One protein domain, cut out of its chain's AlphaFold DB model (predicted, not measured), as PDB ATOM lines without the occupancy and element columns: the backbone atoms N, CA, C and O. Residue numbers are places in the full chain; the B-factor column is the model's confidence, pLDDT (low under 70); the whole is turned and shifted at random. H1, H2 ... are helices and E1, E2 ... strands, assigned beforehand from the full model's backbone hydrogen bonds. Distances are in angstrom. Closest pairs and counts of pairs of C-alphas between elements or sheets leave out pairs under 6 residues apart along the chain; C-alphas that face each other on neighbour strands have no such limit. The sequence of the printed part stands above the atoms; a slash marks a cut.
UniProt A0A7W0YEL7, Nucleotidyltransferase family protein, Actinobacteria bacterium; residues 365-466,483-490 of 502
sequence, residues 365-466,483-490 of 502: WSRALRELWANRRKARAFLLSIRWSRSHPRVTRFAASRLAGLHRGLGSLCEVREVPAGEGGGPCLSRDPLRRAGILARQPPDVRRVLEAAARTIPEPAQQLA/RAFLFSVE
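AT A GLANCE: This is residues 365 to 466 and 483 to 490 of the 502 residues of the protein "Nucleotidyltransferase family protein" of Actinobacteria bacterium (UniProt A0A7W0YEL7). A long helix, H1, and the shorter H2 folded back along it make a helical hairpin on one side of a small two-strand ribbon, E1 and E2, while H5 lies on the other side of the ribbon. The short H3 follows straight on from E1 and packs between H4 and H5, and the first residues of H1, 365 to 373, stick out from the body as an arm. The printed part has 110 residues, with five named helices and two named strands in the order H1, H2, E1, H3, H4, H5, E2; the sheet is E1 - E2, antiparallel, and the class is mostly helix. The whole is compact, with a radius of gyration of the C-alphas of 14.5 A and spans of 47 by 33 by 29 A.

IN THESE COORDINATES: Find C-alpha 365 at (-39.422, 10.078, 15.454); from there H1, residues 365 to 391, runs 39.2 A to C-alpha 391 at (-23.610, -13.809, 42.187). Next come H2, residues 397 to 406, 14.9 A long, then E1, residues 410 to 412, 7.3 A, and H3, residues 413 to 416, 5.1 A. Read on to H4, residues 433 to 440, 11.5 A, and H5, residues 445 to 456, 16.5 A. E2, residues 485 to 489, runs 13.7 A and ends at C-alpha 489, at (-26.466, -8.160, 15.542).

HOW THE PARTS SIT: Look first at H1 and H2, a helical hairpin: they touch through residues 377 to 388 alone of H1, closest at the C-alphas of Lys 378 and Leu 406, 6.0 A, at a shallow tilt of 21 degrees, opposite ways. The closest C-alphas of H1 and E1 are those of Lys 378 and Leu 410, 6.8 A apart. Between the antiparallel E1 and E2, find N 411 and O 487 within hydrogen-bond range at 3.0 A. H3 touches H4, closest at the C-alphas of Glu 415 and Arg 436, 5.1 A. H3 also touches residues 451 to 455 of H5, closest at the C-alphas of Leu 413 and Ala 455, 5.2 A. H1 and H5 are apart. Every O i to N i+4 pair is within hydrogen-bond range in H1, H2 and H5, against 3 of 4 in H4; H3 is too short for such a pair.

THE WHOLE: The two C-alphas farthest apart are those of Trp 365 and Ala 462, 47.3 A. The link from H3 to H4, residues 417 to 432, is long. Residues 467 to 482 are not printed, and C-alphas 466 and 483 are 15.4 A apart across this cut. The mean pLDDT of the printed part is 81.2; look for values under 70 at residues 393 to 401, 423 to 426 and 461 to 466.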
ATOM      1  N   TRP A 365     -39.262   9.791  14.015       90.25
ATOM      2  CA  TRP A 365     -39.422  10.078  15.454       90.25
ATOM      3  C   TRP A 365     -39.809   8.848  16.292       90.25
ATOM      4  O   TRP A 365     -39.102   8.452  17.226       90.25
ATOM      5  N   SER A 366     -40.920   8.202  15.936       88.31
ATOM      6  CA  SER A 366     -41.497   7.093  16.706       88.31
ATOM      7  C   SER A 366     -40.620   5.840  16.692       88.31
ATOM      8  O   SER A 366     -40.637   5.044  17.635       88.31
ATOM      9  N   ARG A 367     -39.850   5.616  15.623       86.25
ATOM     10  CA  ARG A 367     -38.937   4.473  15.531       86.25
ATOM     11  C   ARG A 367     -37.630   4.749  16.269       86.25
ATOM     12  O   ARG A 367     -37.199   3.878  17.021       86.25
ATOM     13  N   ALA A 368     -37.090   5.963  16.178       84.75
ATOM     14  CA  ALA A 368     -35.895   6.371  16.911       84.75
ATOM     15  C   ALA A 368     -36.070   6.250  18.435       84.75
ATOM     16  O   ALA A 368     -35.221   5.661  19.108       84.75
ATOM     17  N   LEU A 369     -37.195   6.722  18.992       87.38
ATOM     18  CA  LEU A 369     -37.489   6.558  20.425       87.38
ATOM     19  C   LEU A 369     -37.545   5.081  20.833       87.38
ATOM     20  O   LEU A 369     -36.922   4.685  21.824       87.38
ATOM     21  N   ARG A 370     -38.265   4.260  20.056       87.38
ATOM     22  CA  ARG A 370     -38.393   2.820  20.313       87.38
ATOM     23  C   ARG A 370     -37.042   2.116  20.258       87.38
ATOM     24  O   ARG A 370     -36.751   1.320  21.146       87.38
ATOM     25  N   GLU A 371     -36.209   2.419  19.267       84.50
ATOM     26  CA  GLU A 371     -34.885   1.811  19.105       84.50
ATOM     27  C   GLU A 371     -33.929   2.214  20.228       84.50
ATOM     28  O   GLU A 371     -33.299   1.347  20.830       84.50
ATOM     29  N   LEU A 372     -33.884   3.490  20.619       84.62
ATOM     30  CA  LEU A 372     -33.051   3.922  21.744       84.62
ATOM     31  C   LEU A 372     -33.492   3.318  23.075       84.62
ATOM     32  O   LEU A 372     -32.656   2.944  23.905       84.62
ATOM     33  N   TRP A 373     -34.801   3.223  23.308       87.06
ATOM     34  CA  TRP A 373     -35.329   2.591  24.512       87.06
ATOM     35  C   TRP A 373     -35.068   1.080  24.517       87.06
ATOM     36  O   TRP A 373     -34.626   0.535  25.534       87.06
ATOM     37  N   ALA A 374     -35.241   0.416  23.371       86.88
ATOM     38  CA  ALA A 374     -34.893  -0.987  23.193       86.88
ATOM     39  C   ALA A 374     -33.395  -1.224  23.441       86.88
ATOM     40  O   ALA A 374     -33.052  -2.100  24.231       86.88
ATOM     41  N   ASN A 375     -32.508  -0.407  22.872       85.19
ATOM     42  CA  ASN A 375     -31.058  -0.516  23.056       85.19
ATOM     43  C   ASN A 375     -30.653  -0.334  24.520       85.19
ATOM     44  O   ASN A 375     -29.850  -1.103  25.050       85.19
ATOM     45  N   ARG A 376     -31.270   0.616  25.229       86.50
ATOM     46  CA  ARG A 376     -31.068   0.783  26.677       86.50
ATOM     47  C   ARG A 376     -31.530  -0.423  27.480       86.50
ATOM     48  O   ARG A 376     -30.828  -0.833  28.403       86.50
ATOM     49  N   ARG A 377     -32.696  -0.985  27.156       88.88
ATOM     50  CA  ARG A 377     -33.196  -2.206  27.797       88.88
ATOM     51  C   ARG A 377     -32.272  -3.391  27.548       88.88
ATOM     52  O   ARG A 377     -31.909  -4.050  28.516       88.88
ATOM     53  N   LYS A 378     -31.851  -3.617  26.298       88.81
ATOM     54  CA  LYS A 378     -30.895  -4.673  25.926       88.81
ATOM     55  C   LYS A 378     -29.595  -4.518  26.713       88.81
ATOM     56  O   LYS A 378     -29.160  -5.459  27.369       88.81
ATOM     57  N   ALA A 379     -29.027  -3.311  26.737       87.31
ATOM     58  CA  ALA A 379     -27.812  -3.012  27.487       87.31
ATOM     59  C   ALA A 379     -27.978  -3.275  28.993       87.31
ATOM     60  O   ALA A 379     -27.127  -3.917  29.602       87.31
ATOM     61  N   ARG A 380     -29.082  -2.831  29.609       89.00
ATOM     62  CA  ARG A 380     -29.370  -3.105  31.028       89.00
ATOM     63  C   ARG A 380     -29.537  -4.597  31.302       89.00
ATOM     64  O   ARG A 380     -28.933  -5.089  32.247       89.00
ATOM     65  N   ALA A 381     -30.302  -5.309  30.478       88.94
ATOM     66  CA  ALA A 381     -30.508  -6.749  30.607       88.94
ATOM     67  C   ALA A 381     -29.189  -7.527  30.483       88.94
ATOM     68  O   ALA A 381     -28.934  -8.417  31.288       88.94
ATOM     69  N   PHE A 382     -28.312  -7.140  29.554       87.88
ATOM     70  CA  PHE A 382     -26.970  -7.709  29.422       87.88
ATOM     71  C   PHE A 382     -26.075  -7.410  30.643       87.88
ATOM     72  O   PHE A 382     -25.370  -8.273  31.159       87.88
ATOM     73  N   LEU A 383     -26.116  -6.190  31.183       87.25
ATOM     74  CA  LEU A 383     -25.355  -5.864  32.396       87.25
ATOM     75  C   LEU A 383     -25.876  -6.608  33.633       87.25
ATOM     76  O   LEU A 383     -25.073  -6.950  34.505       87.25
ATOM     77  N   LEU A 384     -27.189  -6.835  33.710       87.38
ATOM     78  CA  LEU A 384     -27.828  -7.634  34.751       87.38
ATOM     79  C   LEU A 384     -27.482  -9.114  34.607       87.38
ATOM     80  O   LEU A 384     -27.192  -9.732  35.623       87.38
ATOM     81  N   SER A 385     -27.428  -9.663  33.389       83.25
ATOM     82  CA  SER A 385     -27.023 -11.057  33.177       83.25
ATOM     83  C   SER A 385     -25.579 -11.301  33.624       83.25
ATOM     84  O   SER A 385     -25.315 -12.287  34.305       83.25
ATOM     85  N   ILE A 386     -24.677 -10.344  33.375       83.31
ATOM     86  CA  ILE A 386     -23.309 -10.348  33.917       83.31
ATOM     87  C   ILE A 386     -23.285 -10.241  35.446       83.31
ATOM     88  O   ILE A 386     -22.466 -10.871  36.107       83.31
ATOM     89  N   ARG A 387     -24.121  -9.385  36.042       85.00
ATOM     90  CA  ARG A 387     -24.165  -9.264  37.507       85.00
ATOM     91  C   ARG A 387     -24.689 -10.558  38.131       85.00
ATOM     92  O   ARG A 387     -24.132 -11.017  39.118       85.00
ATOM     93  N   TRP A 388     -25.711 -11.152  37.524       81.25
ATOM     94  CA  TRP A 388     -26.313 -12.396  37.976       81.25
ATOM     95  C   TRP A 388     -25.339 -13.571  37.893       81.25
ATOM     96  O   TRP A 388     -25.202 -14.302  38.870       81.25
ATOM     97  N   SER A 389     -24.612 -13.716  36.775       75.94
ATOM     98  CA  SER A 389     -23.616 -14.784  36.606       75.94
ATOM     99  C   SER A 389     -22.486 -14.710  37.636       75.94
ATOM    100  O   SER A 389     -21.936 -15.739  38.011       75.94
ATOM    101  N   ARG A 390     -22.164 -13.507  38.138       77.31
ATOM    102  CA  ARG A 390     -21.200 -13.321  39.235       77.31
ATOM    103  C   ARG A 390     -21.736 -13.785  40.588       77.31
ATOM    104  O   ARG A 390     -20.961 -14.311  41.373       77.31
ATOM    105  N   SER A 391     -23.014 -13.541  40.872       79.75
ATOM    106  CA  SER A 391     -23.610 -13.809  42.187       79.75
ATOM    107  C   SER A 391     -24.131 -15.239  42.347       79.75
ATOM    108  O   SER A 391     -24.193 -15.727  43.466       79.75
ATOM    109  N   HIS A 392     -24.496 -15.917  41.253       73.25
ATOM    110  CA  HIS A 392     -25.158 -17.225  41.311       73.25
ATOM    111  C   HIS A 392     -24.555 -18.217  40.305       73.25
ATOM    112  O   HIS A 392     -25.237 -18.600  39.362       73.25
ATOM    113  N   PRO A 393     -23.299 -18.669  40.470       66.50
ATOM    114  CA  PRO A 393     -22.634 -19.534  39.489       66.50
ATOM    115  C   PRO A 393     -23.312 -20.905  39.296       66.50
ATOM    116  O   PRO A 393     -23.158 -21.504  38.237       66.50
ATOM    117  N   ARG A 394     -24.083 -21.393  40.285       64.94
ATOM    118  CA  ARG A 394     -24.736 -22.721  40.267       64.94
ATOM    119  C   ARG A 394     -26.239 -22.701  39.933       64.94
ATOM    120  O   ARG A 394     -26.795 -23.747  39.619       64.94
ATOM    121  N   VAL A 395     -26.903 -21.538  39.960       57.53
ATOM    122  CA  VAL A 395     -28.370 -21.416  39.790       57.53
ATOM    123  C   VAL A 395     -28.686 -20.452  38.646       57.53
ATOM    124  O   VAL A 395     -28.898 -19.255  38.849       57.53
ATOM    125  N   THR A 396     -28.657 -20.950  37.407       57.59
ATOM    126  CA  THR A 396     -28.666 -20.053  36.234       57.59
ATOM    127  C   THR A 396     -29.618 -20.421  35.110       57.59
ATOM    128  O   THR A 396     -30.017 -19.512  34.390       57.59
ATOM    129  N   ARG A 397     -30.062 -21.670  34.937       60.53
ATOM    130  CA  ARG A 397     -30.676 -22.072  33.651       60.53
ATOM    131  C   ARG A 397     -31.933 -21.273  33.265       60.53
ATOM    132  O   ARG A 397     -32.055 -20.833  32.123       60.53
ATOM    133  N   PHE A 398     -32.848 -21.025  34.203       63.81
ATOM    134  CA  PHE A 398     -34.130 -20.381  33.881       63.81
ATOM    135  C   PHE A 398     -34.072 -18.843  33.884       63.81
ATOM    136  O   PHE A 398     -34.559 -18.186  32.965       63.81
ATOM    137  N   ALA A 399     -33.424 -18.241  34.885       68.00
ATOM    138  CA  ALA A 399     -33.280 -16.786  34.953       68.00
ATOM    139  C   ALA A 399     -32.340 -16.250  33.856       68.00
ATOM    140  O   ALA A 399     -32.624 -15.219  33.240       68.00
ATOM    141  N   ALA A 400     -31.251 -16.969  33.551       66.62
ATOM    142  CA  ALA A 400     -30.313 -16.572  32.505       66.62
ATOM    143  C   ALA A 400     -30.939 -16.648  31.108       66.62
ATOM    144  O   ALA A 400     -30.685 -15.752  30.303       66.62
ATOM    145  N   SER A 401     -31.774 -17.656  30.828       68.31
ATOM    146  CA  SER A 401     -32.457 -17.795  29.535       68.31
ATOM    147  C   SER A 401     -33.524 -16.714  29.325       68.31
ATOM    148  O   SER A 401     -33.580 -16.113  28.248       68.31
ATOM    149  N   ARG A 402     -34.298 -16.366  30.367       75.56
ATOM    150  CA  ARG A 402     -35.238 -15.230  30.323       75.56
ATOM    151  C   ARG A 402     -34.523 -13.895  30.095       75.56
ATOM    152  O   ARG A 402     -34.930 -13.129  29.222       75.56
ATOM    153  N   LEU A 403     -33.424 -13.634  30.810       75.19
ATOM    154  CA  LEU A 403     -32.618 -12.422  30.604       75.19
ATOM    155  C   LEU A 403     -31.967 -12.385  29.212       75.19
ATOM    156  O   LEU A 403     -31.948 -11.323  28.590       75.19
ATOM    157  N   ALA A 404     -31.508 -13.528  28.691       72.69
ATOM    158  CA  ALA A 404     -30.962 -13.642  27.336       72.69
ATOM    159  C   ALA A 404     -31.995 -13.285  26.256       72.69
ATOM    160  O   ALA A 404     -31.662 -12.652  25.254       72.69
ATOM    161  N   GLY A 405     -33.274 -13.604  26.483       76.50
ATOM    162  CA  GLY A 405     -34.373 -13.160  25.624       76.50
ATOM    163  C   GLY A 405     -34.517 -11.633  25.543       76.50
ATOM    164  O   GLY A 405     -34.838 -11.102  24.480       76.50
ATOM    165  N   LEU A 406     -34.230 -10.909  26.630       82.25
ATOM    166  CA  LEU A 406     -34.382  -9.448  26.704       82.25
ATOM    167  C   LEU A 406     -33.252  -8.672  26.018       82.25
ATOM    168  O   LEU A 406     -33.430  -7.493  25.702       82.25
ATOM    169  N   HIS A 407     -32.111  -9.318  25.774       82.12
ATOM    170  CA  HIS A 407     -30.977  -8.735  25.063       82.12
ATOM    171  C   HIS A 407     -30.668  -9.441  23.733       82.12
ATOM    172  O   HIS A 407     -29.528  -9.407  23.284       82.12
ATOM    173  N   ARG A 408     -31.677 -10.035  23.065       83.31
ATOM    174  CA  ARG A 408     -31.511 -10.632  21.723       83.31
ATOM    175  C   ARG A 408     -30.763  -9.686  20.777       83.31
ATOM    176  O   ARG A 408     -31.129  -8.512  20.629       83.31
ATOM    177  N   GLY A 409     -29.726 -10.232  20.150       85.06
ATOM    178  CA  GLY A 409     -28.836  -9.511  19.251       85.06
ATOM    179  C   GLY A 409     -27.633  -8.858  19.930       85.06
ATOM    180  O   GLY A 409     -26.635  -8.655  19.269       85.06
ATOM    181  N   LEU A 410     -27.669  -8.579  21.235       90.12
ATOM    182  CA  LEU A 410     -26.512  -8.080  21.983       90.12
ATOM    183  C   LEU A 410     -25.879  -9.223  22.779       90.12
ATOM    184  O   LEU A 410     -26.556  -9.860  23.591       90.12
ATOM    185  N   GLY A 411     -24.583  -9.437  22.584       91.25
ATOM    186  CA  GLY A 411     -23.822 -10.470  23.276       91.25
ATOM    187  C   GLY A 411     -22.367 -10.085  23.502       91.25
ATOM    188  O   GLY A 411     -21.929  -8.979  23.167       91.25
ATOM    189  N   SER A 412     -21.621 -11.010  24.096       92.25
ATOM    190  CA  SER A 412     -20.173 -10.918  24.217       92.25
ATOM    191  C   SER A 412     -19.470 -11.911  23.305       92.25
ATOM    192  O   SER A 412     -19.852 -13.074  23.271       92.25
ATOM    193  N   LEU A 413     -18.377 -11.498  22.656       92.00
ATOM    194  CA  LEU A 413     -17.544 -12.420  21.874       92.00
ATOM    195  C   LEU A 413     -16.947 -13.540  22.745       92.00
ATOM    196  O   LEU A 413     -16.647 -14.618  22.250       92.00
ATOM    197  N   CYS A 414     -16.856 -13.350  24.068       89.12
ATOM    198  CA  CYS A 414     -16.505 -14.441  24.976       89.12
ATOM    199  C   CYS A 414     -17.495 -15.617  24.874       89.12
ATOM    200  O   CYS A 414     -17.077 -16.763  24.964       89.12
ATOM    201  N   GLU A 415     -18.790 -15.350  24.675       88.75
ATOM    202  CA  GLU A 415     -19.836 -16.379  24.517       88.75
ATOM    203  C   GLU A 415     -19.716 -17.145  23.187       88.75
ATOM    204  O   GLU A 415     -20.395 -18.147  23.005       88.75
ATOM    205  N   VAL A 416     -18.859 -16.689  22.269       90.00
ATOM    206  CA  VAL A 416     -18.638 -17.284  20.944       90.00
ATOM    207  C   VAL A 416     -17.350 -18.117  20.898       90.00
ATOM    208  O   VAL A 416     -17.180 -18.921  19.992       90.00
ATOM    209  N   ARG A 417     -16.459 -17.989  21.894       86.81
ATOM    210  CA  ARG A 417     -15.194 -18.741  21.923       86.81
ATOM    211  C   ARG A 417     -15.436 -20.248  21.878       86.81
ATOM    212  O   ARG A 417     -16.341 -20.756  22.545       86.81
ATOM    213  N   GLU A 418     -14.567 -20.955  21.166       83.06
ATOM    214  CA  GLU A 418     -14.504 -22.422  21.139       83.06
ATOM    215  C   GLU A 418     -14.061 -22.987  22.496       83.06
ATOM    216  O   GLU A 418     -14.659 -23.937  23.008       83.06
ATOM    217  N   VAL A 419     -13.089 -22.331  23.133       83.06
ATOM    218  CA  VAL A 419     -12.568 -22.713  24.448       83.06
ATOM    219  C   VAL A 419     -13.089 -21.747  25.528       83.06
ATOM    220  O   VAL A 419     -12.887 -20.526  25.433       83.06
ATOM    221  N   PRO A 420     -13.796 -22.247  26.566       81.50
ATOM    222  CA  PRO A 420     -14.192 -21.446  27.722       81.50
ATOM    223  C   PRO A 420     -12.997 -20.778  28.405       81.50
ATOM    224  O   PRO A 420     -11.876 -21.266  28.358       81.50
ATOM    225  N   ALA A 421     -13.234 -19.665  29.100       78.12
ATOM    226  CA  ALA A 421     -12.167 -19.019  29.856       78.12
ATOM    227  C   ALA A 421     -11.777 -19.896  31.059       78.12
ATOM    228  O   ALA A 421     -12.646 -20.199  31.886       78.12
ATOM    229  N   GLY A 422     -10.488 -20.234  31.172       75.00
ATOM    230  CA  GLY A 422      -9.932 -21.026  32.276       75.00
ATOM    231  C   GLY A 422     -10.195 -20.412  33.654       75.00
ATOM    232  O   GLY A 422     -10.517 -19.223  33.762       75.00
ATOM    233  N   GLU A 423     -10.092 -21.216  34.715       69.56
ATOM    234  CA  GLU A 423     -10.597 -20.897  36.062       69.56
ATOM    235  C   GLU A 423     -10.018 -19.604  36.669       69.56
ATOM    236  O   GLU A 423     -10.766 -18.840  37.290       69.56
ATOM    237  N   GLY A 424      -8.761 -19.262  36.354       67.75
ATOM    238  CA  GLY A 424      -8.058 -18.068  36.852       67.75
ATOM    239  C   GLY A 424      -8.556 -16.703  36.339       67.75
ATOM    240  O   GLY A 424      -8.238 -15.676  36.929       67.75
ATOM    241  N   GLY A 425      -9.380 -16.649  35.284       62.81
ATOM    242  CA  GLY A 425      -9.786 -15.393  34.616       62.81
ATOM    243  C   GLY A 425     -10.943 -14.599  35.248       62.81
ATOM    244  O   GLY A 425     -11.488 -13.694  34.611       62.81
ATOM    245  N   GLY A 426     -11.368 -14.939  36.468       69.69
ATOM    246  CA  GLY A 426     -12.580 -14.389  37.083       69.69
ATOM    247  C   GLY A 426     -13.882 -14.806  36.367       69.69
ATOM    248  O   GLY A 426     -13.872 -15.657  35.478       69.69
ATOM    249  N   PRO A 427     -15.043 -14.249  36.759       72.25
ATOM    250  CA  PRO A 427     -16.329 -14.613  36.162       72.25
ATOM    251  C   PRO A 427     -16.384 -14.291  34.659       72.25
ATOM    252  O   PRO A 427     -16.058 -13.173  34.248       72.25
ATOM    253  N   CYS A 428     -16.821 -15.262  33.847       81.19
ATOM    254  CA  CYS A 428     -16.943 -15.148  32.393       81.19
ATOM    255  C   CYS A 428     -18.212 -15.856  31.885       81.19
ATOM    256  O   CYS A 428     -18.522 -16.961  32.326       81.19
ATOM    257  N   LEU A 429     -18.921 -15.252  30.920       82.12
ATOM    258  CA  LEU A 429     -20.124 -15.844  30.314       82.12
ATOM    259  C   LEU A 429     -19.796 -17.048  29.419       82.12
ATOM    260  O   LEU A 429     -20.667 -17.877  29.183       82.12
ATOM    261  N   SER A 430     -18.544 -17.187  28.969       82.06
ATOM    262  CA  SER A 430     -18.099 -18.330  28.160       82.06
ATOM    263  C   SER A 430     -18.107 -19.665  28.912       82.06
ATOM    264  O   SER A 430     -17.983 -20.717  28.297       82.06
ATOM    265  N   ARG A 431     -18.264 -19.650  30.239       79.56
ATOM    266  CA  ARG A 431     -18.354 -20.869  31.056       79.56
ATOM    267  C   ARG A 431     -19.759 -21.483  31.079       79.56
ATOM    268  O   ARG A 431     -19.935 -22.556  31.639       79.56
ATOM    269  N   ASP A 432     -20.753 -20.819  30.488       78.62
ATOM    270  CA  ASP A 432     -22.120 -21.330  30.372       78.62
ATOM    271  C   ASP A 432     -22.327 -21.977  28.982       78.62
ATOM    272  O   ASP A 432     -22.501 -21.255  27.991       78.62
ATOM    273  N   PRO A 433     -22.305 -23.320  28.865       74.62
ATOM    274  CA  PRO A 433     -22.390 -24.006  27.572       74.62
ATOM    275  C   PRO A 433     -23.733 -23.783  26.862       74.62
ATOM    276  O   PRO A 433     -23.774 -23.719  25.633       74.62
ATOM    277  N   LEU A 434     -24.828 -23.587  27.608       72.31
ATOM    278  CA  LEU A 434     -26.151 -23.342  27.024       72.31
ATOM    279  C   LEU A 434     -26.218 -21.967  26.352       72.31
ATOM    280  O   LEU A 434     -26.852 -21.815  25.304       72.31
ATOM    281  N   ARG A 435     -25.544 -20.962  26.925       75.50
ATOM    282  CA  ARG A 435     -25.415 -19.639  26.294       75.50
ATOM    283  C   ARG A 435     -24.617 -19.707  24.998       75.50
ATOM    284  O   ARG A 435     -25.054 -19.122  24.008       75.50
ATOM    285  N   ARG A 436     -23.501 -20.442  24.998       76.94
ATOM    286  CA  ARG A 436     -22.634 -20.612  23.821       76.94
ATOM    287  C   ARG A 436     -23.377 -21.264  22.659       76.94
ATOM    288  O   ARG A 436     -23.441 -20.694  21.572       76.94
ATOM    289  N   ALA A 437     -24.026 -22.400  22.913       74.69
ATOM    290  CA  ALA A 437     -24.812 -23.093  21.894       74.69
ATOM    291  C   ALA A 437     -25.965 -22.214  21.376       74.69
ATOM    292  O   ALA A 437     -26.193 -22.103  20.173       74.69
ATOM    293  N   GLY A 438     -26.668 -21.525  22.280       77.94
ATOM    294  CA  GLY A 438     -27.839 -20.730  21.925       77.94
ATOM    295  C   GLY A 438     -27.543 -19.452  21.134       77.94
ATOM    296  O   GLY A 438     -28.422 -19.000  20.397       77.94
ATOM    297  N   ILE A 439     -26.363 -18.838  21.290       81.69
ATOM    298  CA  ILE A 439     -26.068 -17.549  20.650       81.69
ATOM    299  C   ILE A 439     -25.688 -17.710  19.177       81.69
ATOM    300  O   ILE A 439     -26.247 -16.988  18.350       81.69
ATOM    301  N   LEU A 440     -24.826 -18.684  18.851       81.12
ATOM    302  CA  LEU A 440     -24.353 -18.950  17.487       81.12
ATOM    303  C   LEU A 440     -25.375 -19.705  16.639       81.12
ATOM    304  O   LEU A 440     -25.546 -19.377  15.465       81.12
ATOM    305  N   ALA A 441     -26.105 -20.661  17.229       83.06
ATOM    306  CA  ALA A 441     -27.112 -21.447  16.510       83.06
ATOM    307  C   ALA A 441     -28.236 -20.583  15.914       83.06
ATOM    308  O   ALA A 441     -28.899 -20.985  14.965       83.06
ATOM    309  N   ARG A 442     -28.448 -19.380  16.462       83.50
ATOM    310  CA  ARG A 442     -29.469 -18.429  16.003       83.50
ATOM    311  C   ARG A 442     -28.962 -17.437  14.957       83.50
ATOM    312  O   ARG A 442     -29.764 -16.628  14.495       83.50
ATOM    313  N   GLN A 443     -27.666 -17.442  14.644       88.38
ATOM    314  CA  GLN A 443     -27.091 -16.526  13.663       88.38
ATOM    315  C   GLN A 443     -26.992 -17.169  12.277       88.38
ATOM    316  O   GLN A 443     -26.678 -18.363  12.191       88.38
ATOM    317  N   PRO A 444     -27.194 -16.372  11.212       91.44
ATOM    318  CA  PRO A 444     -26.817 -16.736   9.850       91.44
ATOM    319  C   PRO A 444     -25.337 -17.167   9.730       91.44
ATOM    320  O   PRO A 444     -24.518 -16.729  10.547       91.44
ATOM    321  N   PRO A 445     -24.971 -18.003   8.735       92.44
ATOM    322  CA  PRO A 445     -23.598 -18.490   8.558       92.44
ATOM    323  C   PRO A 445     -22.545 -17.383   8.394       92.44
ATOM    324  O   PRO A 445     -21.472 -17.464   8.987       92.44
ATOM    325  N   ASP A 446     -22.860 -16.324   7.651       92.62
ATOM    326  CA  ASP A 446     -21.994 -15.160   7.429       92.62
ATOM    327  C   ASP A 446     -21.736 -14.384   8.729       92.62
ATOM    328  O   ASP A 446     -20.595 -14.056   9.059       92.62
ATOM    329  N   VAL A 447     -22.784 -14.172   9.528       93.88
ATOM    330  CA  VAL A 447     -22.677 -13.536  10.846       93.88
ATOM    331  C   VAL A 447     -21.850 -14.398  11.796       93.88
ATOM    332  O   VAL A 447     -21.018 -13.880  12.540       93.88
ATOM    333  N   ARG A 448     -22.067 -15.717  11.773       93.38
ATOM    334  CA  ARG A 448     -21.325 -16.676  12.596       93.38
ATOM    335  C   ARG A 448     -19.831 -16.641  12.276       93.38
ATOM    336  O   ARG A 448     -19.047 -16.474  13.206       93.38
ATOM    337  N   ARG A 449     -19.465 -16.690  10.990       95.00
ATOM    338  CA  ARG A 449     -18.074 -16.611  10.512       95.00
ATOM    339  C   ARG A 449     -17.337 -15.410  11.107       95.00
ATOM    340  O   ARG A 449     -16.254 -15.570  11.665       95.00
ATOM    341  N   VAL A 450     -17.939 -14.222  11.029       95.69
ATOM    342  CA  VAL A 450     -17.331 -12.980  11.538       95.69
ATOM    343  C   VAL A 450     -17.203 -12.998  13.060       95.69
ATOM    344  O   VAL A 450     -16.160 -12.628  13.600       95.69
ATOM    345  N   LEU A 451     -18.243 -13.440  13.773       95.19
ATOM    346  CA  LEU A 451     -18.206 -13.503  15.236       95.19
ATOM    347  C   LEU A 451     -17.174 -14.517  15.747       95.19
ATOM    348  O   LEU A 451     -16.511 -14.236  16.742       95.19
ATOM    349  N   GLU A 452     -17.030 -15.665  15.086       94.06
ATOM    350  CA  GLU A 452     -16.022 -16.680  15.414       94.06
ATOM    351  C   GLU A 452     -14.610 -16.168  15.131       94.06
ATOM    352  O   GLU A 452     -13.745 -16.261  16.001       94.06
ATOM    353  N   ALA A 453     -14.388 -15.537  13.973       94.38
ATOM    354  CA  ALA A 453     -13.111 -14.905  13.648       94.38
ATOM    355  C   ALA A 453     -12.721 -13.833  14.679       94.38
ATOM    356  O   ALA A 453     -11.621 -13.871  15.223       94.38
ATOM    357  N   ALA A 454     -13.652 -12.954  15.052       94.56
ATOM    358  CA  ALA A 454     -13.429 -11.955  16.096       94.56
ATOM    359  C   ALA A 454     -13.289 -12.552  17.510       94.56
ATOM    360  O   ALA A 454     -12.743 -11.911  18.404       94.56
ATOM    361  N   ALA A 455     -13.826 -13.748  17.767       93.31
ATOM    362  CA  ALA A 455     -13.683 -14.420  19.058       93.31
ATOM    363  C   ALA A 455     -12.321 -15.114  19.215       93.31
ATOM    364  O   ALA A 455     -11.856 -15.271  20.349       93.31
ATOM    365  N   ARG A 456     -11.683 -15.500  18.100       91.81
ATOM    366  CA  ARG A 456     -10.321 -16.055  18.080       91.81
ATOM    367  C   ARG A 456      -9.264 -15.030  18.500       91.81
ATOM    368  O   ARG A 456      -8.309 -15.421  19.155       91.81
ATOM    369  N   THR A 457      -9.500 -13.740  18.254       89.12
ATOM    370  CA  THR A 457      -8.605 -12.639  18.668       89.12
ATOM    371  C   THR A 457      -8.769 -12.223  20.133       89.12
ATOM    372  O   THR A 457      -8.245 -11.213  20.583       89.12
ATOM    373  N   ILE A 458      -9.559 -12.943  20.941       87.56
ATOM    374  CA  ILE A 458      -9.648 -12.618  22.368       87.56
ATOM    375  C   ILE A 458      -8.504 -13.331  23.102       87.56
ATOM    376  O   ILE A 458      -8.564 -14.563  23.204       87.56
ATOM    377  N   PRO A 459      -7.560 -12.601  23.729       81.00
ATOM    378  CA  PRO A 459      -6.404 -13.198  24.398       81.00
ATOM    379  C   PRO A 459      -6.820 -14.066  25.585       81.00
ATOM    380  O   PRO A 459      -7.832 -13.795  26.242       81.00
ATOM    381  N   GLU A 460      -6.043 -15.093  25.914       75.69
ATOM    382  CA  GLU A 460      -6.266 -15.873  27.134       75.69
ATOM    383  C   GLU A 460      -6.088 -15.012  28.401       75.69
ATOM    384  O   GLU A 460      -5.383 -14.002  28.369       75.69
ATOM    385  N   PRO A 461      -6.704 -15.367  29.551       66.19
ATOM    386  CA  PRO A 461      -6.538 -14.601  30.786       66.19
ATOM    387  C   PRO A 461      -5.074 -14.378  31.180       66.19
ATOM    388  O   PRO A 461      -4.751 -13.310  31.680       66.19
ATOM    389  N   ALA A 462      -4.201 -15.359  30.925       57.44
ATOM    390  CA  ALA A 462      -2.768 -15.265  31.206       57.44
ATOM    391  C   ALA A 462      -2.037 -14.249  30.307       57.44
ATOM    392  O   ALA A 462      -1.029 -13.688  30.719       57.44
ATOM    393  N   GLN A 463      -2.564 -13.984  29.107       59.59
ATOM    394  CA  GLN A 463      -2.029 -13.004  28.154       59.59
ATOM    395  C   GLN A 463      -2.580 -11.592  28.405       59.59
ATOM    396  O   GLN A 463      -1.988 -10.607  27.974       59.59
ATOM    397  N   GLN A 464      -3.693 -11.470  29.138       60.19
ATOM    398  CA  GLN A 464      -4.171 -10.194  29.667       60.19
ATOM    399  C   GLN A 464      -3.335  -9.795  30.889       60.19
ATOM    400  O   GLN A 464      -3.856  -9.689  32.001       60.19
ATOM    401  N   LEU A 465      -2.036  -9.553  30.690       52.31
ATOM    402  CA  LEU A 465      -1.282  -8.721  31.624       52.31
ATOM    403  C   LEU A 465      -2.076  -7.425  31.778       52.31
ATOM    404  O   LEU A 465      -2.470  -6.821  30.780       52.31
ATOM    405  N   ALA A 466      -2.428  -7.078  33.017       52.59
ATOM    406  CA  ALA A 466      -3.295  -5.941  33.281       52.59
ATOM    407  C   ALA A 466      -2.679  -4.711  32.600       52.59
ATOM    408  O   ALA A 466      -1.572  -4.323  32.980       52.59
ATOM    409  N   ARG A 483     -17.732  -7.598  29.293       85.25
ATOM    410  CA  ARG A 483     -18.043  -6.188  28.995       85.25
ATOM    411  C   ARG A 483     -17.026  -5.567  28.050       85.25
ATOM    412  O   ARG A 483     -17.332  -4.532  27.467       85.25
ATOM    413  N   ALA A 484     -15.829  -6.126  27.930       85.69
ATOM    414  CA  ALA A 484     -14.787  -5.609  27.060       85.69
ATOM    415  C   ALA A 484     -14.945  -6.099  25.614       85.69
ATOM    416  O   ALA A 484     -14.628  -5.340  24.718       85.69
ATOM    417  N   PHE A 485     -15.562  -7.251  25.361       91.00
ATOM    418  CA  PHE A 485     -15.692  -7.806  24.006       91.00
ATOM    419  C   PHE A 485     -17.166  -7.971  23.657       91.00
ATOM    420  O   PHE A 485     -17.773  -8.961  24.061       91.00
ATOM    421  N   LEU A 486     -17.769  -6.980  22.996       92.50
ATOM    422  CA  LEU A 486     -19.209  -6.969  22.703       92.50
ATOM    423  C   LEU A 486     -19.476  -7.028  21.213       92.50
ATOM    424  O   LEU A 486     -18.743  -6.433  20.427       92.50
ATOM    425  N   PHE A 487     -20.602  -7.636  20.867       93.50
ATOM    426  CA  PHE A 487     -21.175  -7.538  19.538       93.50
ATOM    427  C   PHE A 487     -22.670  -7.217  19.601       93.50
ATOM    428  O   PHE A 487     -23.353  -7.535  20.581       93.50
ATOM    429  N   SER A 488     -23.180  -6.603  18.538       92.12
ATOM    430  CA  SER A 488     -24.599  -6.347  18.330       92.12
ATOM    431  C   SER A 488     -25.015  -6.730  16.922       92.12
ATOM    432  O   SER A 488     -24.650  -6.060  15.968       92.12
ATOM    433  N   VAL A 489     -25.834  -7.757  16.793       90.19
ATOM    434  CA  VAL A 489     -26.466  -8.160  15.542       90.19
ATOM    435  C   VAL A 489     -27.942  -7.801  15.624       90.19
ATOM    436  O   VAL A 489     -28.654  -8.222  16.542       90.19
ATOM    437  N   GLU A 490     -28.426  -6.954  14.720       75.88
ATOM    438  CA  GLU A 490     -29.869  -6.814  14.584       75.88
ATOM    439  C   GLU A 490     -30.415  -8.121  14.011       75.88
ATOM    440  O   GLU A 490     -29.949  -8.605  12.985       75.88
TER     441      GLU A 490